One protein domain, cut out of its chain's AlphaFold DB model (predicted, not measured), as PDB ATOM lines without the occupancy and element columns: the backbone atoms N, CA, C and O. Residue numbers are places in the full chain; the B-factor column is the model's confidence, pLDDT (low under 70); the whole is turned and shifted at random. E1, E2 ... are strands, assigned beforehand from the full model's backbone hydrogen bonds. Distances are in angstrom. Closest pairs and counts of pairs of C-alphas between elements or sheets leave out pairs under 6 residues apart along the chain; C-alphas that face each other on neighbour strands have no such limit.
ATOM      1  N   ILE A 132       1.795 -10.194   6.295       88.56
ATOM      2  CA  ILE A 132       2.116 -10.878   7.538       88.56
ATOM      3  C   ILE A 132       2.152 -12.382   7.273       88.56
ATOM      4  O   ILE A 132       1.250 -12.927   6.621       88.56
ATOM      5  N   ASP A 133       3.175 -13.050   7.801       92.81
ATOM      6  CA  ASP A 133       3.358 -14.487   7.649       92.81
ATOM      7  C   ASP A 133       2.626 -15.235   8.781       92.81
ATOM      8  O   ASP A 133       2.949 -15.160   9.969       92.81
ATOM      9  N   ILE A 134       1.603 -16.001   8.402       96.06
ATOM     10  CA  ILE A 134       0.812 -16.855   9.290       96.06
ATOM     11  C   ILE A 134       1.162 -18.311   9.027       96.06
ATOM     12  O   ILE A 134       0.966 -18.827   7.928       96.06
ATOM     13  N   THR A 135       1.635 -19.010  10.055       96.44
ATOM     14  CA  THR A 135       2.015 -20.421   9.951       96.44
ATOM     15  C   THR A 135       1.043 -21.315  10.711       96.44
ATOM     16  O   THR A 135       0.865 -21.183  11.921       96.44
ATOM     17  N   PHE A 136       0.457 -22.292  10.024       96.56
ATOM     18  CA  PHE A 136      -0.330 -23.356  10.639       96.56
ATOM     19  C   PHE A 136       0.524 -24.596  10.860       96.56
ATOM     20  O   PHE A 136       1.129 -25.119   9.923       96.56
ATOM     21  N   LYS A 137       0.534 -25.090  12.098       96.69
ATOM     22  CA  LYS A 137       1.200 -26.328  12.485       96.69
ATOM     23  C   LYS A 137       0.175 -27.417  12.776       96.69
ATOM     24  O   LYS A 137      -0.610 -27.320  13.714       96.69
ATOM     25  N   PHE A 138       0.211 -28.478  11.984       94.56
ATOM     26  CA  PHE A 138      -0.670 -29.635  12.078       94.56
ATOM     27  C   PHE A 138       0.050 -30.836  12.699       94.56
ATOM     28  O   PHE A 138       1.266 -31.001  12.590       94.56
ATOM     29  N   GLN A 139      -0.713 -31.733  13.323       92.69
ATOM     30  CA  GLN A 139      -0.183 -33.003  13.842       92.69
ATOM     31  C   GLN A 139       0.078 -34.031  12.721       92.69
ATOM     32  O   GLN A 139       0.921 -34.926  12.861       92.69
ATOM     33  N   GLU A 140      -0.604 -33.868  11.588       91.94
ATOM     34  CA  GLU A 140      -0.587 -34.750  10.422       91.94
ATOM     35  C   GLU A 140      -0.606 -33.949   9.109       91.94
ATOM     36  O   GLU A 140      -1.006 -32.789   9.089       91.94
ATOM     37  N   GLU A 141      -0.171 -34.578   8.020       91.44
ATOM     38  CA  GLU A 141      -0.268 -34.045   6.650       91.44
ATOM     39  C   GLU A 141      -1.638 -34.371   6.035       91.44
ATOM     40  O   GLU A 141      -2.400 -35.167   6.594       91.44
ATOM     41  N   GLY A 142      -1.960 -33.796   4.877       90.00
ATOM     42  CA  GLY A 142      -3.218 -34.051   4.169       90.00
ATOM     43  C   GLY A 142      -4.428 -33.384   4.826       90.00
ATOM     44  O   GLY A 142      -5.531 -33.929   4.788       90.00
ATOM     45  N   VAL A 143      -4.220 -32.257   5.512       92.75
ATOM     46  CA  VAL A 143      -5.293 -31.438   6.091       92.75
ATOM     47  C   VAL A 143      -5.731 -30.425   5.042       92.75
ATOM     48  O   VAL A 143      -4.912 -29.665   4.539       92.75
ATOM     49  N   TYR A 144      -7.018 -30.398   4.718       91.94
ATOM     50  CA  TYR A 144      -7.581 -29.412   3.804       91.94
ATOM     51  C   TYR A 144      -7.798 -28.087   4.523       91.94
ATOM     52  O   TYR A 144      -8.357 -28.065   5.621       91.94
ATOM     53  N   ILE A 145      -7.377 -26.996   3.890       93.00
ATOM     54  CA  ILE A 145      -7.467 -25.631   4.398       93.00
ATOM     55  C   ILE A 145      -8.294 -24.810   3.412       93.00
ATOM     56  O   ILE A 145      -7.988 -24.765   2.226       93.00
ATOM     57  N   SER A 146      -9.352 -24.164   3.888       90.44
ATOM     58  CA  SER A 146     -10.163 -23.224   3.108       90.44
ATOM     59  C   SER A 146     -10.181 -21.880   3.825       90.44
ATOM     60  O   SER A 146     -10.436 -21.828   5.031       90.44
ATOM     61  N   LYS A 147      -9.891 -20.805   3.088       91.50
ATOM     62  CA  LYS A 147      -9.855 -19.430   3.592       91.50
ATOM     63  C   LYS A 147     -11.026 -18.657   2.995       91.50
ATOM     64  O   LYS A 147     -11.141 -18.570   1.779       91.50
ATOM     65  N   ASP A 148     -11.905 -18.109   3.827       87.44
ATOM     66  CA  ASP A 148     -13.063 -17.298   3.407       87.44
ATOM     67  C   ASP A 148     -13.967 -17.977   2.356       87.44
ATOM     68  O   ASP A 148     -14.545 -17.326   1.489       87.44
ATOM     69  N   SER A 149     -14.132 -19.300   2.455       80.56
ATOM     70  CA  SER A 149     -14.869 -20.139   1.489       80.56
ATOM     71  C   SER A 149     -14.159 -20.366   0.146       80.56
ATOM     72  O   SER A 149     -14.803 -20.784  -0.816       80.56
ATOM     73  N   SER A 150     -12.844 -20.136   0.069       83.19
ATOM     74  CA  SER A 150     -12.031 -20.552  -1.076       83.19
ATOM     75  C   SER A 150     -12.075 -22.069  -1.272       83.19
ATOM     76  O   SER A 150     -12.327 -22.834  -0.330       83.19
ATOM     77  N   SER A 151     -11.792 -22.510  -2.497       84.81
ATOM     78  CA  SER A 151     -11.592 -23.923  -2.817       84.81
ATOM     79  C   SER A 151     -10.565 -24.530  -1.837       84.81
ATOM     80  O   SER A 151      -9.478 -23.968  -1.691       84.81
ATOM     81  N   PRO A 152     -10.883 -25.626  -1.122       88.50
ATOM     82  CA  PRO A 152      -9.990 -26.168  -0.101       88.50
ATOM     83  C   PRO A 152      -8.672 -26.666  -0.688       88.50
ATOM     84  O   PRO A 152      -8.679 -27.402  -1.670       88.50
ATOM     85  N   ILE A 153      -7.552 -26.348  -0.051       90.69
ATOM     86  CA  ILE A 153      -6.216 -26.778  -0.461       90.69
ATOM     87  C   ILE A 153      -5.701 -27.840   0.509       90.69
ATOM     88  O   ILE A 153      -5.687 -27.631   1.718       90.69
ATOM     89  N   GLU A 154      -5.263 -28.983  -0.015       91.06
ATOM     90  CA  GLU A 154      -4.649 -30.039   0.791       91.06
ATOM     91  C   GLU A 154      -3.224 -29.655   1.222       91.06
ATOM     92  O   GLU A 154      -2.353 -29.384   0.391       91.06
ATOM     93  N   SER A 155      -2.949 -29.700   2.526       91.25
ATOM     94  CA  SER A 155      -1.600 -29.524   3.053       91.25
ATOM     95  C   SER A 155      -0.707 -30.716   2.705       91.25
ATOM     96  O   SER A 155      -1.006 -31.866   3.025       91.25
ATOM     97  N   LYS A 156       0.439 -30.447   2.070       86.38
ATOM     98  CA  LYS A 156       1.471 -31.470   1.819       86.38
ATOM     99  C   LYS A 156       2.446 -31.634   2.982       86.38
ATOM    100  O   LYS A 156       3.067 -32.676   3.105       86.38
ATOM    101  N   ASN A 157       2.542 -30.620   3.838       90.25
ATOM    102  CA  ASN A 157       3.437 -30.579   4.986       90.25
ATOM    103  C   ASN A 157       2.647 -30.306   6.269       90.25
ATOM    104  O   ASN A 157       1.552 -29.739   6.243       90.25
ATOM    105  N   LYS A 158       3.246 -30.648   7.411       93.62
ATOM    106  CA  LYS A 158       2.708 -30.304   8.735       93.62
ATOM    107  C   LYS A 158       2.803 -28.817   9.065       93.62
ATOM    108  O   LYS A 158       2.114 -28.368   9.969       93.62
ATOM    109  N   LEU A 159       3.662 -28.077   8.373       94.94
ATOM    110  CA  LEU A 159       3.771 -26.627   8.478       94.94
ATOM    111  C   LEU A 159       3.299 -26.021   7.162       94.94
ATOM    112  O   LEU A 159       3.814 -26.379   6.103       94.94
ATOM    113  N   VAL A 160       2.308 -25.140   7.239       94.56
ATOM    114  CA  VAL A 160       1.760 -24.430   6.084       94.56
ATOM    115  C   VAL A 160       1.825 -22.937   6.347       94.56
ATOM    116  O   VAL A 160       1.265 -22.462   7.331       94.56
ATOM    117  N   GLU A 161       2.495 -22.217   5.458       95.19
ATOM    118  CA  GLU A 161       2.688 -20.771   5.522       95.19
ATOM    119  C   GLU A 161       1.666 -20.076   4.612       95.19
ATOM    120  O   GLU A 161       1.481 -20.450   3.451       95.19
ATOM    121  N   TYR A 162       0.998 -19.069   5.158       94.31
ATOM    122  CA  TYR A 162       0.153 -18.123   4.448       94.31
ATOM    123  C   TYR A 162       0.758 -16.736   4.580       94.31
ATOM    124  O   TYR A 162       1.183 -16.359   5.665       94.31
ATOM    125  N   ARG A 163       0.718 -15.959   3.502       90.94
ATOM    126  CA  ARG A 163       1.163 -14.567   3.497       90.94
ATOM    127  C   ARG A 163      -0.020 -13.658   3.179       90.94
ATOM    128  O   ARG A 163      -0.557 -13.685   2.067       90.94
ATOM    129  N   LEU A 164      -0.482 -12.919   4.185       88.69
ATOM    130  CA  LEU A 164      -1.784 -12.246   4.181       88.69
ATOM    131  C   LEU A 164      -1.653 -10.772   4.568       88.69
ATOM    132  O   LEU A 164      -0.861 -10.455   5.450       88.69
ATOM    133  N   PRO A 165      -2.460  -9.876   3.983       84.62
ATOM    134  CA  PRO A 165      -2.592  -8.519   4.498       84.62
ATOM    135  C   PRO A 165      -3.137  -8.507   5.933       84.62
ATOM    136  O   PRO A 165      -3.761  -9.466   6.386       84.62
ATOM    137  N   ILE A 166      -2.956  -7.389   6.635       82.75
ATOM    138  CA  ILE A 166      -3.606  -7.155   7.931       82.75
ATOM    139  C   ILE A 166      -5.127  -7.207   7.753       82.75
ATOM    140  O   ILE A 166      -5.691  -6.522   6.895       82.75
ATOM    141  N   GLY A 167      -5.808  -8.002   8.578       88.12
ATOM    142  CA  GLY A 167      -7.250  -8.183   8.465       88.12
ATOM    143  C   GLY A 167      -7.785  -9.413   9.187       88.12
ATOM    144  O   GLY A 167      -7.046 -10.189   9.781       88.12
ATOM    145  N   ASN A 168      -9.103  -9.595   9.118       88.88
ATOM    146  CA  ASN A 168      -9.784 -10.744   9.708       88.88
ATOM    147  C   ASN A 168     -10.098 -11.783   8.633       88.88
ATOM    148  O   ASN A 168     -10.772 -11.464   7.654       88.88
ATOM    149  N   TYR A 169      -9.674 -13.023   8.860       92.56
ATOM    150  CA  TYR A 169      -9.849 -14.133   7.926       92.56
ATOM    151  C   TYR A 169     -10.471 -15.332   8.632       92.56
ATOM    152  O   TYR A 169     -10.110 -15.653   9.768       92.56
ATOM    153  N   ASN A 170     -11.392 -16.017   7.959       93.31
ATOM    154  CA  ASN A 170     -11.968 -17.255   8.471       93.31
ATOM    155  C   ASN A 170     -11.278 -18.460   7.831       93.31
ATOM    156  O   ASN A 170     -11.371 -18.661   6.619       93.31
ATOM    157  N   PHE A 171     -10.632 -19.283   8.654       94.38
ATOM    158  CA  PHE A 171      -9.996 -20.517   8.216       94.38
ATOM    159  C   PHE A 171     -10.795 -21.735   8.649       94.38
ATOM    160  O   PHE A 171     -11.124 -21.908   9.825       94.38
ATOM    161  N   LYS A 172     -11.037 -22.622   7.691       92.38
ATOM    162  CA  LYS A 172     -11.645 -23.932   7.893       92.38
ATOM    163  C   LYS A 172     -10.618 -25.014   7.590       92.38
ATOM    164  O   LYS A 172     -10.080 -25.070   6.489       92.38
ATOM    165  N   PHE A 173     -10.394 -25.888   8.559       93.06
ATOM    166  CA  PHE A 173      -9.464 -27.008   8.493       93.06
ATOM    167  C   PHE A 173     -10.242 -28.314   8.588       93.06
ATOM    168  O   PHE A 173     -11.082 -28.457   9.478       93.06
ATOM    169  N   PHE A 174      -9.984 -29.284   7.716       91.56
ATOM    170  CA  PHE A 174     -10.673 -30.572   7.791       91.56
ATOM    171  C   PHE A 174      -9.885 -31.724   7.169       91.56
ATOM    172  O   PHE A 174      -9.050 -31.536   6.288       91.56
ATOM    173  N   LYS A 175     -10.152 -32.943   7.644       90.44
ATOM    174  CA  LYS A 175      -9.618 -34.189   7.080       90.44
ATOM    175  C   LYS A 175     -10.558 -35.348   7.399       90.44
ATOM    176  O   LYS A 175     -10.728 -35.719   8.566       90.44
ATOM    177  N   GLY A 176     -11.157 -35.938   6.367       85.19
ATOM    178  CA  GLY A 176     -12.244 -36.903   6.549       85.19
ATOM    179  C   GLY A 176     -13.409 -36.260   7.308       85.19
ATOM    180  O   GLY A 176     -13.835 -35.164   6.965       85.19
ATOM    181  N   SER A 177     -13.885 -36.901   8.377       82.50
ATOM    182  CA  SER A 177     -14.976 -36.393   9.225       82.50
ATOM    183  C   SER A 177     -14.545 -35.416  10.329       82.50
ATOM    184  O   SER A 177     -15.389 -34.971  11.107       82.50
ATOM    185  N   ARG A 178     -13.247 -35.106  10.444       88.94
ATOM    186  CA  ARG A 178     -12.707 -34.215  11.482       88.94
ATOM    187  C   ARG A 178     -12.548 -32.806  10.936       88.94
ATOM    188  O   ARG A 178     -12.091 -32.638   9.806       88.94
ATOM    189  N   SER A 179     -12.870 -31.802  11.744       89.94
ATOM    190  CA  SER A 179     -12.782 -30.404  11.331       89.94
ATOM    191  C   SER A 179     -12.545 -29.429  12.478       89.94
ATOM    192  O   SER A 179     -12.761 -29.740  13.652       89.94
ATOM    193  N   PHE A 180     -12.084 -28.239  12.116       90.62
ATOM    194  CA  PHE A 180     -11.862 -27.111  13.004       90.62
ATOM    195  C   PHE A 180     -12.024 -25.809  12.213       90.62
ATOM    196  O   PHE A 180     -11.578 -25.720  11.074       90.62
ATOM    197  N   GLU A 181     -12.663 -24.802  12.798       91.69
ATOM    198  CA  GLU A 181     -12.836 -23.477  12.192       91.69
ATOM    199  C   GLU A 181     -12.294 -22.427  13.152       91.69
ATOM    200  O   GLU A 181     -12.504 -22.521  14.365       91.69
ATOM    201  N   LYS A 182     -11.581 -21.437  12.616       91.31
ATOM    202  CA  LYS A 182     -10.965 -20.375  13.404       91.31
ATOM    203  C   LYS A 182     -10.989 -19.058  12.640       91.31
ATOM    204  O   LYS A 182     -10.468 -18.968  11.532       91.31
ATOM    205  N   LEU A 183     -11.532 -18.032  13.285       93.88
ATOM    206  CA  LEU A 183     -11.377 -16.647  12.857       93.88
ATOM    207  C   LEU A 183     -10.031 -16.127  13.370       93.88
ATOM    208  O   LEU A 183      -9.715 -16.287  14.552       93.88
ATOM    209  N   ILE A 184      -9.230 -15.550  12.478       93.62
ATOM    210  CA  ILE A 184      -7.886 -15.045  12.766       93.62
ATOM    211  C   ILE A 184      -7.828 -13.563  12.406       93.62
ATOM    212  O   ILE A 184      -8.090 -13.198  11.265       93.62
ATOM    213  N   ASP A 185      -7.471 -12.743  13.393       92.19
ATOM    214  CA  ASP A 185      -7.150 -11.323  13.241       92.19
ATOM    215  C   ASP A 185      -5.637 -11.199  13.005       92.19
ATOM    216  O   ASP A 185      -4.835 -11.380  13.924       92.19
ATOM    217  N   VAL A 186      -5.248 -11.002  11.749       91.62
ATOM    218  CA  VAL A 186      -3.860 -10.935  11.285       91.62
ATOM    219  C   VAL A 186      -3.329  -9.526  11.520       91.62
ATOM    220  O   VAL A 186      -3.831  -8.571  10.930       91.62
ATOM    221  N   LYS A 187      -2.309  -9.404  12.376       90.25
ATOM    222  CA  LYS A 187      -1.654  -8.129  12.736       90.25
ATOM    223  C   LYS A 187      -0.132  -8.197  12.703       90.25
ATOM    224  O   LYS A 187       0.508  -7.213  12.360       90.25
ATOM    225  N   GLU A 188       0.415  -9.341  13.090       92.25
ATOM    226  CA  GLU A 188       1.842  -9.642  13.163       92.25
ATOM    227  C   GLU A 188       2.052 -11.133  12.894       92.25
ATOM    228  O   GLU A 188       1.089 -11.913  12.946       92.25
ATOM    229  N   ASP A 189       3.291 -11.516  12.590       94.38
ATOM    230  CA  ASP A 189       3.630 -12.898  12.262       94.38
ATOM    231  C   ASP A 189       3.243 -13.829  13.414       94.38
ATOM    232  O   ASP A 189       3.543 -13.571  14.583       94.38
ATOM    233  N   ALA A 190       2.572 -14.934  13.095       93.62
ATOM    234  CA  ALA A 190       2.035 -15.821  14.119       93.62
ATOM    235  C   ALA A 190       2.064 -17.289  13.703       93.62
ATOM    236  O   ALA A 190       1.818 -17.651  12.552       93.62
ATOM    237  N   LEU A 191       2.298 -18.158  14.690       95.88
ATOM    238  CA  LEU A 191       2.193 -19.606  14.549       95.88
ATOM    239  C   LEU A 191       0.975 -20.118  15.316       95.88
ATOM    240  O   LEU A 191       0.808 -19.844  16.505       95.88
ATOM    241  N   PHE A 192       0.148 -20.918  14.649       94.44
ATOM    242  CA  PHE A 192      -1.023 -21.550  15.241       94.44
ATOM    243  C   PHE A 192      -0.921 -23.072  15.173       94.44
ATOM    244  O   PHE A 192      -0.904 -23.653  14.088       94.44
ATOM    245  N   ASP A 193      -0.932 -23.725  16.333       94.75
ATOM    246  CA  ASP A 193      -1.148 -25.168  16.410       94.75
ATOM    247  C   ASP A 193      -2.624 -25.481  16.113       94.75
ATOM    248  O   ASP A 193      -3.534 -24.988  16.787       94.75
ATOM    249  N   ILE A 194      -2.863 -26.305  15.093       93.56
ATOM    250  CA  ILE A 194      -4.198 -26.713  14.660       93.56
ATOM    251  C   ILE A 194      -4.428 -28.182  15.017       93.56
ATOM    252  O   ILE A 194      -3.731 -29.085  14.547       93.56
ATOM    253  N   ILE A 195      -5.456 -28.414  15.833       90.00
ATOM    254  CA  ILE A 195      -5.905 -29.742  16.257       90.00
ATOM    255  C   ILE A 195      -7.338 -29.927  15.755       90.00
ATOM    256  O   ILE A 195      -8.234 -29.166  16.119       90.00
ATOM    257  N   LEU A 196      -7.554 -30.927  14.898       89.31
ATOM    258  CA  LEU A 196      -8.872 -31.202  14.329       89.31
ATOM    259  C   LEU A 196      -9.800 -31.820  15.386       89.31
ATOM    260  O   LEU A 196      -9.422 -32.773  16.068       89.31
ATOM    261  N   GLY A 197     -11.025 -31.305  15.492       82.75
ATOM    262  CA  GLY A 197     -12.066 -31.836  16.370       82.75
ATOM    263  C   GLY A 197     -12.997 -32.825  15.664       82.75
ATOM    264  O   GLY A 197     -13.027 -32.930  14.438       82.75
ATOM    265  N   ASN A 198     -13.822 -33.527  16.445       75.38
ATOM    266  CA  ASN A 198     -14.844 -34.447  15.932       75.38
ATOM    267  C   ASN A 198     -16.140 -33.699  15.574       75.38
ATOM    268  O   ASN A 198     -17.180 -33.898  16.200       75.38
ATOM    269  N   LYS A 199     -16.074 -32.811  14.578       72.62
ATOM    270  CA  LYS A 199     -17.240 -32.122  14.010       72.62
ATOM    271  C   LYS A 199     -17.426 -32.585  12.567       72.62
ATOM    272  O   LYS A 199     -16.577 -32.308  11.722       72.62
ATOM    273  N   MET A 200     -18.534 -33.288  12.318       63.81
ATOM    274  CA  MET A 200     -18.904 -33.787  10.991       63.81
ATOM    275  C   MET A 200     -19.100 -32.614  10.032       63.81
ATOM    276  O   MET A 200     -19.851 -31.685  10.334       63.81
ATOM    277  N   ILE A 201     -18.432 -32.671   8.884       66.00
ATOM    278  CA  ILE A 201     -18.575 -31.695   7.809       66.00
ATOM    279  C   ILE A 201     -18.875 -32.435   6.515       66.00
ATOM    280  O   ILE A 201     -18.203 -33.408   6.186       66.00
ATOM    281  N   ASP A 202     -19.869 -31.929   5.790       62.06
ATOM    282  CA  ASP A 202     -20.149 -32.295   4.409       62.06
ATOM    283  C   ASP A 202     -19.453 -31.257   3.516       62.06
ATOM    284  O   ASP A 202     -19.868 -30.101   3.411       62.06
ATOM    285  N   THR A 203     -18.268 -31.584   3.014       67.75
ATOM    286  CA  THR A 203     -17.565 -30.761   2.024       67.75
ATOM    287  C   THR A 203     -17.133 -31.697   0.918       67.75
ATOM    288  O   THR A 203     -16.340 -32.607   1.144       67.75
ATOM    289  N   GLU A 204     -17.708 -31.489  -0.262       70.94
ATOM    290  CA  GLU A 204     -17.405 -32.259  -1.458       70.94
ATOM    291  C   GLU A 204     -15.947 -32.002  -1.864       70.94
ATOM    292  O   GLU A 204     -15.571 -30.889  -2.235       70.94
ATOM    293  N   ILE A 205     -15.103 -33.028  -1.730       73.19
ATOM    294  CA  ILE A 205     -13.700 -32.975  -2.145       73.19
ATOM    295  C   ILE A 205     -13.650 -33.418  -3.602       73.19
ATOM    296  O   ILE A 205     -13.827 -34.598  -3.909       73.19
ATOM    297  N   LYS A 206     -13.404 -32.464  -4.494       82.06
ATOM    298  CA  LYS A 206     -13.214 -32.749  -5.912       82.06
ATOM    299  C   LYS A 206     -11.839 -33.361  -6.173       82.06
ATOM    300  O   LYS A 206     -10.888 -33.108  -5.432       82.06
ATOM    301  N   LEU A 207     -11.720 -34.146  -7.246       84.75
ATOM    302  CA  LEU A 207     -10.434 -34.727  -7.637       84.75
ATOM    303  C   LEU A 207      -9.410 -33.619  -7.949       84.75
ATOM    304  O   LEU A 207      -9.752 -32.651  -8.634       84.75
ATOM    305  N   PRO A 208      -8.153 -33.745  -7.484       89.56
ATOM    306  CA  PRO A 208      -7.136 -32.736  -7.735       89.56
ATOM    307  C   PRO A 208      -6.737 -32.687  -9.216       89.56
ATOM    308  O   PRO A 208      -6.810 -33.687  -9.934       89.56
ATOM    309  N   GLY A 209      -6.278 -31.520  -9.655       90.81
ATOM    310  CA  GLY A 209      -5.528 -31.334 -10.896       90.81
ATOM    311  C   GLY A 209      -4.031 -31.180 -10.621       90.81
ATOM    312  O   GLY A 209      -3.600 -31.033  -9.474       90.81
ATOM    313  N   ILE A 210      -3.222 -31.214 -11.678       91.75
ATOM    314  CA  ILE A 210      -1.789 -30.891 -11.627       91.75
ATOM    315  C   ILE A 210      -1.602 -29.514 -12.248       91.75
ATOM    316  O   ILE A 210      -2.109 -29.258 -13.334       91.75
ATOM    317  N   ILE A 211      -0.835 -28.646 -11.602       93.56
ATOM    318  CA  ILE A 211      -0.463 -27.346 -12.148       93.56
ATOM    319  C   ILE A 211       1.047 -27.264 -12.322       93.56
ATOM    320  O   ILE A 211       1.801 -27.743 -11.473       93.56
ATOM    321  N   LYS A 212       1.486 -26.663 -13.429       94.12
ATOM    322  CA  LYS A 212       2.890 -26.348 -13.697       94.12
ATOM    323  C   LYS A 212       3.037 -24.843 -13.889       94.12
ATOM    324  O   LYS A 212       2.372 -24.267 -14.749       94.12
ATOM    325  N   VAL A 213       3.907 -24.234 -13.088       95.00
ATOM    326  CA  VAL A 213       4.121 -22.783 -13.045       95.00
ATOM    327  C   VAL A 213       5.594 -22.473 -13.283       95.00
ATOM    328  O   VAL A 213       6.477 -23.045 -12.640       95.00
ATOM    329  N   VAL A 214       5.850 -21.557 -14.210       93.06
ATOM    330  CA  VAL A 214       7.179 -21.101 -14.638       93.06
ATOM    331  C   VAL A 214       7.185 -19.570 -14.704       93.06
ATOM    332  O   VAL A 214       6.157 -18.963 -15.012       93.06
ATOM    333  N   SER A 215       8.318 -18.938 -14.395       92.69
ATOM    334  CA  SER A 215       8.456 -17.481 -14.480       92.69
ATOM    335  C   SER A 215       9.833 -17.065 -14.970       92.69
ATOM    336  O   SER A 215      10.814 -17.761 -14.707       92.69
ATOM    337  N   SER A 216       9.894 -15.876 -15.563       88.00
ATOM    338  CA  SER A 216      11.133 -15.169 -15.879       88.00
ATOM    339  C   SER A 216      11.187 -13.840 -15.117       88.00
ATOM    340  O   SER A 216      10.293 -13.018 -15.288       88.00
ATOM    341  N   PRO A 217      12.197 -13.595 -14.267       93.56
ATOM    342  CA  PRO A 217      13.231 -14.541 -13.844       93.56
ATOM    343  C   PRO A 217      12.668 -15.738 -13.055       93.56
ATOM    344  O   PRO A 217      11.633 -15.645 -12.386       93.56
ATOM    345  N   GLU A 218      13.401 -16.853 -13.089       93.75
ATOM    346  CA  GLU A 218      13.106 -18.051 -12.295       93.75
ATOM    347  C   GLU A 218      13.205 -17.774 -10.787       93.75
ATOM    348  O   GLU A 218      13.724 -16.739 -10.355       93.75
ATOM    349  N   ASN A 219      12.771 -18.722  -9.959       96.00
ATOM    350  CA  ASN A 219      12.809 -18.658  -8.500       96.00
ATOM    351  C   ASN A 219      11.957 -17.509  -7.926       96.00
ATOM    352  O   ASN A 219      12.405 -16.749  -7.063       96.00
ATOM    353  N   ALA A 220      10.751 -17.330  -8.464       95.12
ATOM    354  CA  ALA A 220       9.704 -16.489  -7.890       95.12
ATOM    355  C   ALA A 220       8.869 -17.321  -6.912       95.12
ATOM    356  O   ALA A 220       8.522 -18.456  -7.222       95.12
ATOM    357  N   GLU A 221       8.566 -16.788  -5.731       95.19
ATOM    358  CA  GLU A 221       7.666 -17.417  -4.762       95.19
ATOM    359  C   GLU A 221       6.265 -17.581  -5.364       95.19
ATOM    360  O   GLU A 221       5.714 -16.644  -5.940       95.19
ATOM    361  N   ILE A 222       5.699 -18.778  -5.221       95.31
ATOM    362  CA  ILE A 222       4.373 -19.151  -5.712       95.31
ATOM    363  C   ILE A 222       3.408 -19.172  -4.535       95.31
ATOM    364  O   ILE A 222       3.597 -19.938  -3.582       95.31
ATOM    365  N   PHE A 223       2.336 -18.399  -4.655       92.81
ATOM    366  CA  PHE A 223       1.221 -18.385  -3.726       92.81
ATOM    367  C   PHE A 223      -0.064 -18.791  -4.440       92.81
ATOM    368  O   PHE A 223      -0.366 -18.264  -5.509       92.81
ATOM    369  N   ILE A 224      -0.837 -19.694  -3.839       92.19
ATOM    370  CA  ILE A 224      -2.208 -19.985  -4.267       92.19
ATOM    371  C   ILE A 224      -3.155 -19.660  -3.124       92.19
ATOM    372  O   ILE A 224      -2.982 -20.180  -2.025       92.19
ATOM    373  N   ASP A 225      -4.135 -18.792  -3.364       90.12
ATOM    374  CA  ASP A 225      -5.079 -18.324  -2.338       90.12
ATOM    375  C   ASP A 225      -4.359 -17.850  -1.057       90.12
ATOM    376  O   ASP A 225      -4.780 -18.141   0.065       90.12
ATOM    377  N   ASN A 226      -3.236 -17.142  -1.241       91.19
ATOM    378  CA  ASN A 226      -2.304 -16.664  -0.208       91.19
ATOM    379  C   ASN A 226      -1.473 -17.740   0.518       91.19
ATOM    380  O   ASN A 226      -0.618 -17.380   1.326       91.19
ATOM    381  N   GLN A 227      -1.663 -19.027   0.232       92.25
ATOM    382  CA  GLN A 227      -0.818 -20.103   0.752       92.25
ATOM    383  C   GLN A 227       0.469 -20.211  -0.063       92.25
ATOM    384  O   GLN A 227       0.414 -20.271  -1.289       92.25
ATOM    385  N   LYS A 228       1.623 -20.307   0.595       92.75
ATOM    386  CA  LYS A 228       2.919 -20.510  -0.062       92.75
ATOM    387  C   LYS A 228       3.100 -21.967  -0.488       92.75
ATOM    388  O   LYS A 228       2.947 -22.880   0.323       92.75
ATOM    389  N   PHE A 229       3.460 -22.182  -1.751       91.50
ATOM    390  CA  PHE A 229       3.658 -23.520  -2.329       91.50
ATOM    391  C   PHE A 229       5.116 -23.854  -2.638       91.50
ATOM    392  O   PHE A 229       5.489 -25.025  -2.609       91.50
ATOM    393  N   GLY A 230       5.936 -22.851  -2.940       92.06
ATOM    394  CA  GLY A 230       7.326 -23.051  -3.337       92.06
ATOM    395  C   GLY A 230       7.811 -21.923  -4.233       92.06
ATOM    396  O   GLY A 230       7.313 -20.802  -4.139       92.06
ATOM    397  N   ASN A 231       8.755 -22.227  -5.121       95.94
ATOM    398  CA  ASN A 231       9.322 -21.261  -6.051       95.94
ATOM    399  C   ASN A 231       9.317 -21.808  -7.480       95.94
ATOM    400  O   ASN A 231       9.548 -22.996  -7.681       95.94
ATOM    401  N   THR A 232       9.073 -20.951  -8.471       95.94
ATOM    402  CA  THR A 232       9.154 -21.316  -9.891       95.94
ATOM    403  C   THR A 232      10.576 -21.756 -10.280       95.94
ATOM    404  O   THR A 232      11.546 -21.211  -9.755       95.94
ATOM    405  N   PRO A 233      10.741 -22.684 -11.236       95.75
ATOM    406  CA  PRO A 233       9.706 -23.528 -11.825       95.75
ATOM    407  C   PRO A 233       9.196 -24.577 -10.821       95.75
ATOM    408  O   PRO A 233       9.984 -25.251 -10.162       95.75
ATOM    409  N   PHE A 234       7.876 -24.759 -10.726       94.81
ATOM    410  CA  PHE A 234       7.283 -25.728  -9.798       94.81
ATOM    411  C   PHE A 234       6.079 -26.444 -10.399       94.81
ATOM    412  O   PHE A 234       5.281 -25.851 -11.128       94.81
ATOM    413  N   GLN A 235       5.934 -27.724 -10.060       93.88
ATOM    414  CA  GLN A 235       4.790 -28.544 -10.438       93.88
ATOM    415  C   GLN A 235       4.209 -29.210  -9.194       93.88
ATOM    416  O   GLN A 235       4.932 -29.867  -8.447       93.88
ATOM    417  N   PHE A 236       2.905 -29.064  -8.981       91.31
ATOM    418  CA  PHE A 236       2.233 -29.578  -7.789       91.31
ATOM    419  C   PHE A 236       0.781 -29.967  -8.073       91.31
ATOM    420  O   PHE A 236       0.186 -29.544  -9.062       91.31
ATOM    421  N   SER A 237       0.214 -30.813  -7.211       90.44
ATOM    422  CA  SER A 237      -1.212 -31.146  -7.238       90.44
ATOM    423  C   SER A 237      -1.997 -30.169  -6.369       90.44
ATOM    424  O   SER A 237      -1.579 -29.909  -5.237       90.44
ATOM    425  N   ILE A 238      -3.155 -29.726  -6.831       90.81
ATOM    426  CA  ILE A 238      -4.061 -28.858  -6.075       90.81
ATOM    427  C   ILE A 238      -5.508 -29.238  -6.394       90.81
ATOM    428  O   ILE A 238      -5.787 -29.788  -7.461       90.81
ATOM    429  N   SER A 239      -6.418 -29.013  -5.450       89.06
ATOM    430  CA  SER A 239      -7.846 -29.283  -5.631       89.06
ATOM    431  C   SER A 239      -8.385 -28.586  -6.880       89.06
ATOM    432  O   SER A 239      -7.920 -27.513  -7.252       89.06
ATOM    433  N   SER A 240      -9.350 -29.205  -7.557       89.50
ATOM    434  CA  SER A 240     -10.015 -28.560  -8.688       89.50
ATOM    435  C   SER A 240     -10.967 -27.460  -8.209       89.50
ATOM    436  O   SER A 240     -11.518 -27.509  -7.105       89.50
ATOM    437  N   GLY A 241     -11.180 -26.457  -9.056       88.38
ATOM    438  CA  GLY A 241     -11.935 -25.257  -8.718       88.38
ATOM    439  C   GLY A 241     -11.214 -23.978  -9.124       88.38
ATOM    440  O   GLY A 241     -10.221 -23.997  -9.852       88.38
ATOM    441  N   LYS A 242     -11.759 -22.852  -8.664       89.06
ATOM    442  CA  LYS A 242     -11.183 -21.526  -8.895       89.06
ATOM    443  C   LYS A 242     -10.184 -21.212  -7.795       89.06
ATOM    444  O   LYS A 242     -10.503 -21.402  -6.620       89.06
ATOM    445  N   HIS A 243      -9.028 -20.714  -8.206       90.75
ATOM    446  CA  HIS A 243      -7.930 -20.318  -7.338       90.75
ATOM    447  C   HIS A 243      -7.303 -19.016  -7.837       90.75
ATOM    448  O   HIS A 243      -7.356 -18.696  -9.028       90.75
ATOM    449  N   VAL A 244      -6.673 -18.279  -6.932       89.75
ATOM    450  CA  VAL A 244      -5.868 -17.098  -7.249       89.75
ATOM    451  C   VAL A 244      -4.399 -17.488  -7.183       89.75
ATOM    452  O   VAL A 244      -3.891 -17.797  -6.108       89.75
ATOM    453  N   LEU A 245      -3.711 -17.463  -8.324       91.12
ATOM    454  CA  LEU A 245      -2.262 -17.614  -8.394       91.12
ATOM    455  C   LEU A 245      -1.597 -16.251  -8.260       91.12
ATOM    456  O   LEU A 245      -1.912 -15.326  -9.006       91.12
ATOM    457  N   LYS A 246      -0.613 -16.165  -7.371       89.81
ATOM    458  CA  LYS A 246       0.252 -15.006  -7.221       89.81
ATOM    459  C   LYS A 246       1.720 -15.411  -7.244       89.81
ATOM    460  O   LYS A 246       2.124 -16.341  -6.553       89.81
ATOM    461  N   LEU A 247       2.511 -14.691  -8.029       91.62
ATOM    462  CA  LEU A 247       3.962 -14.796  -8.064       91.62
ATOM    463  C   LEU A 247       4.591 -13.562  -7.430       91.62
ATOM    464  O   LEU A 247       4.213 -12.436  -7.751       91.62
ATOM    465  N   MET A 248       5.568 -13.774  -6.556       89.00
ATOM    466  CA  MET A 248       6.325 -12.702  -5.914       89.00
ATOM    467  C   MET A 248       7.818 -12.948  -6.056       89.00
ATOM    468  O   MET A 248       8.301 -14.069  -5.904       89.00
ATOM    469  N   LYS A 249       8.581 -11.892  -6.320       90.06
ATOM    470  CA  LYS A 249      10.036 -11.974  -6.323       90.06
ATOM    471  C   LYS A 249      10.625 -10.661  -5.840       90.06
ATOM    472  O   LYS A 249      10.193  -9.597  -6.265       90.06
ATOM    473  N   ASN A 250      11.629 -10.747  -4.970       88.56
ATOM    474  CA  ASN A 250      12.323  -9.573  -4.453       88.56
ATOM    475  C   ASN A 250      12.814  -8.669  -5.594       88.56
ATOM    476  O   ASN A 250      13.468  -9.176  -6.507       88.56
ATOM    477  N   LEU A 251      12.554  -7.361  -5.481       87.19
ATOM    478  CA  LEU A 251      12.822  -6.323  -6.486       87.19
ATOM    479  C   LEU A 251      11.951  -6.379  -7.753       87.19
ATOM    480  O   LEU A 251      12.177  -5.597  -8.659       87.19
ATOM    481  N   TYR A 252      10.958  -7.256  -7.864       84.56
ATOM    482  CA  TYR A 252      10.061  -7.308  -9.026       84.56
ATOM    483  C   TYR A 252       8.626  -7.008  -8.600       84.56
ATOM    484  O   TYR A 252       8.255  -7.229  -7.446       84.56
ATOM    485  N   TYR A 253       7.810  -6.528  -9.535       78.81
ATOM    486  CA  TYR A 253       6.372  -6.412  -9.312       78.81
ATOM    487  C   TYR A 253       5.759  -7.802  -9.137       78.81
ATOM    488  O   TYR A 253       6.136  -8.751  -9.834       78.81
ATOM    489  N   SER A 254       4.809  -7.929  -8.207       81.25
ATOM    490  CA  SER A 254       4.063  -9.176  -8.052       81.25
ATOM    491  C   SER A 254       3.119  -9.359  -9.240       81.25
ATOM    492  O   SER A 254       2.656  -8.386  -9.842       81.25
ATOM    493  N   HIS A 255       2.855 -10.613  -9.605       82.44
ATOM    494  CA  HIS A 255       1.903 -10.947 -10.660       82.44
ATOM    495  C   HIS A 255       0.768 -11.790 -10.096       82.44
ATOM    496  O   HIS A 255       1.032 -12.839  -9.515       82.44
ATOM    497  N   THR A 256      -0.480 -11.368 -10.291       83.19
ATOM    498  CA  THR A 256      -1.672 -12.070  -9.797       83.19
ATOM    499  C   THR A 256      -2.616 -12.408 -10.946       83.19
ATOM    500  O   THR A 256      -2.994 -11.541 -11.734       83.19
ATOM    501  N   THR A 257      -3.046 -13.668 -11.014       84.31
ATOM    502  CA  THR A 257      -3.987 -14.158 -12.022       84.31
ATOM    503  C   THR A 257      -4.959 -15.181 -11.437       84.31
ATOM    504  O   THR A 257      -4.619 -15.955 -10.544       84.31
ATOM    505  N   ASN A 258      -6.192 -15.193 -11.943       87.75
ATOM    506  CA  ASN A 258      -7.177 -16.207 -11.580       87.75
ATOM    507  C   ASN A 258      -6.978 -17.436 -12.462       87.75
ATOM    508  O   ASN A 258      -6.884 -17.319 -13.684       87.75
ATOM    509  N   ILE A 259      -6.974 -18.610 -11.846       90.19
ATOM    510  CA  ILE A 259      -6.864 -19.896 -12.528       90.19
ATOM    511  C   ILE A 259      -8.072 -20.767 -12.182       90.19
ATOM    512  O   ILE A 259      -8.630 -20.691 -11.087       90.19
ATOM    513  N   GLU A 260      -8.482 -21.603 -13.127       90.44
ATOM    514  CA  GLU A 260      -9.541 -22.587 -12.934       90.44
ATOM    515  C   GLU A 260      -8.989 -23.960 -13.298       90.44
ATOM    516  O   GLU A 260      -8.440 -24.162 -14.381       90.44
ATOM    517  N   ILE A 261      -9.072 -24.882 -12.346       90.25
ATOM    518  CA  ILE A 261      -8.450 -26.198 -12.431       90.25
ATOM    519  C   ILE A 261      -9.561 -27.225 -12.591       90.25
ATOM    520  O   ILE A 261     -10.445 -27.320 -11.741       90.25
ATOM    521  N   GLU A 262      -9.513 -27.991 -13.676       89.75
ATOM    522  CA  GLU A 262     -10.430 -29.104 -13.926       89.75
ATOM    523  C   GLU A 262      -9.965 -30.387 -13.217       89.75
ATOM    524  O   GLU A 262      -8.770 -30.640 -13.052       89.75
ATOM    525  N   GLU A 263     -10.920 -31.234 -12.828       89.44
ATOM    526  CA  GLU A 263     -10.656 -32.510 -12.154       89.44
ATOM    527  C   GLU A 263      -9.757 -33.440 -12.984       89.44
ATOM    528  O   GLU A 263     -10.053 -33.755 -14.138       89.44
ATOM    529  N   GLY A 264      -8.646 -33.897 -12.391       87.88
ATOM    530  CA  GLY A 264      -7.717 -34.845 -13.013       87.88
ATOM    531  C   GLY A 264      -6.945 -34.311 -14.227       87.88
ATOM    532  O   GLY A 264      -6.255 -35.086 -14.895       87.88
ATOM    533  N   ARG A 265      -7.050 -33.014 -14.545       91.06
ATOM    534  CA  ARG A 265      -6.347 -32.383 -15.671       91.06
ATOM    535  C   ARG A 265      -5.017 -31.770 -15.243       91.06
ATOM    536  O   ARG A 265      -4.804 -31.440 -14.079       91.06
ATOM    537  N   VAL A 266      -4.126 -31.611 -16.221       91.19
ATOM    538  CA  VAL A 266      -2.893 -30.831 -16.082       91.19
ATOM    539  C   VAL A 266      -3.146 -29.437 -16.654       91.19
ATOM    540  O   VAL A 266      -3.505 -29.322 -17.824       91.19
ATOM    541  N   LEU A 267      -2.955 -28.400 -15.843       91.19
ATOM    542  CA  LEU A 267      -2.938 -27.004 -16.264       91.19
ATOM    543  C   LEU A 267      -1.482 -26.540 -16.376       91.19
ATOM    544  O   LEU A 267      -0.793 -26.358 -15.370       91.19
ATOM    545  N   GLU A 268      -1.006 -26.350 -17.604       89.94
ATOM    546  CA  GLU A 268       0.283 -25.704 -17.857       89.94
ATOM    547  C   GLU A 268       0.063 -24.202 -18.018       89.94
ATOM    548  O   GLU A 268      -0.588 -23.760 -18.965       89.94
ATOM    549  N   ILE A 269       0.589 -23.418 -17.078       87.69
ATOM    550  CA  ILE A 269       0.528 -21.962 -17.176       87.69
ATOM    551  C   ILE A 269       1.650 -21.495 -18.109       87.69
ATOM    552  O   ILE A 269       2.794 -21.927 -17.927       87.69
ATOM    553  N   PRO A 270       1.355 -20.623 -19.096       83.81
ATOM    554  CA  PRO A 270       2.390 -19.956 -19.877       83.81
ATOM    555  C   PRO A 270       3.413 -19.261 -18.973       83.81
ATOM    556  O   PRO A 270       3.081 -18.823 -17.875       83.81
ATOM    557  N   GLU A 271       4.653 -19.142 -19.435       86.38
ATOM    558  CA  GLU A 271       5.693 -18.451 -18.674       86.38
ATOM    559  C   GLU A 271       5.287 -17.018 -18.318       86.38
ATOM    560  O   GLU A 271       4.869 -16.243 -19.178       86.38
ATOM    561  N   ILE A 272       5.382 -16.693 -17.026       83.50
ATOM    562  CA  ILE A 272       5.016 -15.381 -16.491       83.50
ATOM    563  C   ILE A 272       6.280 -14.524 -16.378       83.50
ATOM    564  O   ILE A 272       7.171 -14.823 -15.581       83.50
ATOM    565  N   GLU A 273       6.357 -13.448 -17.157       83.31
ATOM    566  CA  GLU A 273       7.464 -12.485 -17.116       83.31
ATOM    567  C   GLU A 273       7.263 -11.445 -16.004       83.31
ATOM    568  O   GLU A 273       6.510 -10.489 -16.158       83.31
ATOM    569  N   LEU A 274       7.961 -11.582 -14.878       80.06
ATOM    570  CA  LEU A 274       7.916 -10.580 -13.816       80.06
ATOM    571  C   LEU A 274       8.643  -9.301 -14.238       80.06
ATOM    572  O   LEU A 274       9.820  -9.315 -14.604       80.06
TER     573      LEU A 274
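Overview. This is residues 132 to 274 of the 653 residues of an uncharacterized protein of Candidatus Cloacimonetes bacterium (UniProt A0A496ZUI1). Two lobes made of strands sit next to each other, joined by the long link of residues 195 to 208: in the first, the sheets E3 E1 E6 and E2 E4 E5 stand loosely face to face; in the second, the sheets E9 E8 E11 E12 and E10 E7 E13 make a sandwich. The lobes come together where the beginning of E9, at Gln 227, meets E3 at Tyr 162. The printed part has 143 residues, with no named helix and 13 named strands, E1 to E13 in order, and its class is all strand. The sheets E2 E4 E5 and E9 E8 E11 E12 are all antiparallel; the other two are mixed. The whole is compact, with a radius of gyration of the C-alphas of 15.1 A and spans of 45 by 37 by 22 A.

Arrangement. Start at E1, residues 132 to 138, the inner strand between antiparallel E3, residues 159 to 165, and parallel E6, residues 190 to 194. Look there for N 134 and O 162, and for N 137 and O 192, each pair 2.8 A apart and within hydrogen-bond range. In the next sheet E4, residues 167 to 175, is the inner strand between E2, residues 144 to 147, and E5, residues 178 to 186, antiparallel to both. N 146 and O 172 are 2.8 A apart; N 171 and O 182, in the hairpin of E4 and E5, are 2.9 A apart. The closest C-alphas of E1 and E5 are those of Ile 132 and Val 186, at 7.1 A. Further on, E7, residues 209 to 213, is the inner strand between antiparallel E10, residues 234 to 238, and parallel E13, residues 266 to 268; N 211 and O 236 are 2.9 A apart, N 267 and O 210 2.8 A. The strongly twisted sheet facing it runs E9, residues 227 to 231, E8, residues 221 to 224, E11, residues 241 to 248, and E12, residues 254 to 261. E8 and E9 form a hairpin, with N 229 and O 222 at 2.9 A; E11 and E12 form another, with N 245 and O 257 at 2.8 A. Between E8 and E11, N 223 and O 246 are 2.8 A apart. The facing parts of this sandwich, two sheets face to face, are 9.8 A centre to centre. The closest C-alphas of E3 and E9 are those of Tyr 162 and Gln 227, at 4.3 A.

Along the chain. Find C-alpha 132 at (2.116, -10.878, 7.538); from there E1 runs 19.5 A. E4 measures 26.2 A, E5 24.9 A, E11 22.3 A and E12 21.6 A. E13 ends at C-alpha 268, (0.283, -25.704, -17.857).

Size, cuts and confidence. The C-alphas farthest apart are those of Asn 198 and Glu 273, at 45.5 A. The printed part has no cut; the links E2 to E3 and E6 to E7 are long. Residues 200 to 203 have pLDDT under 70.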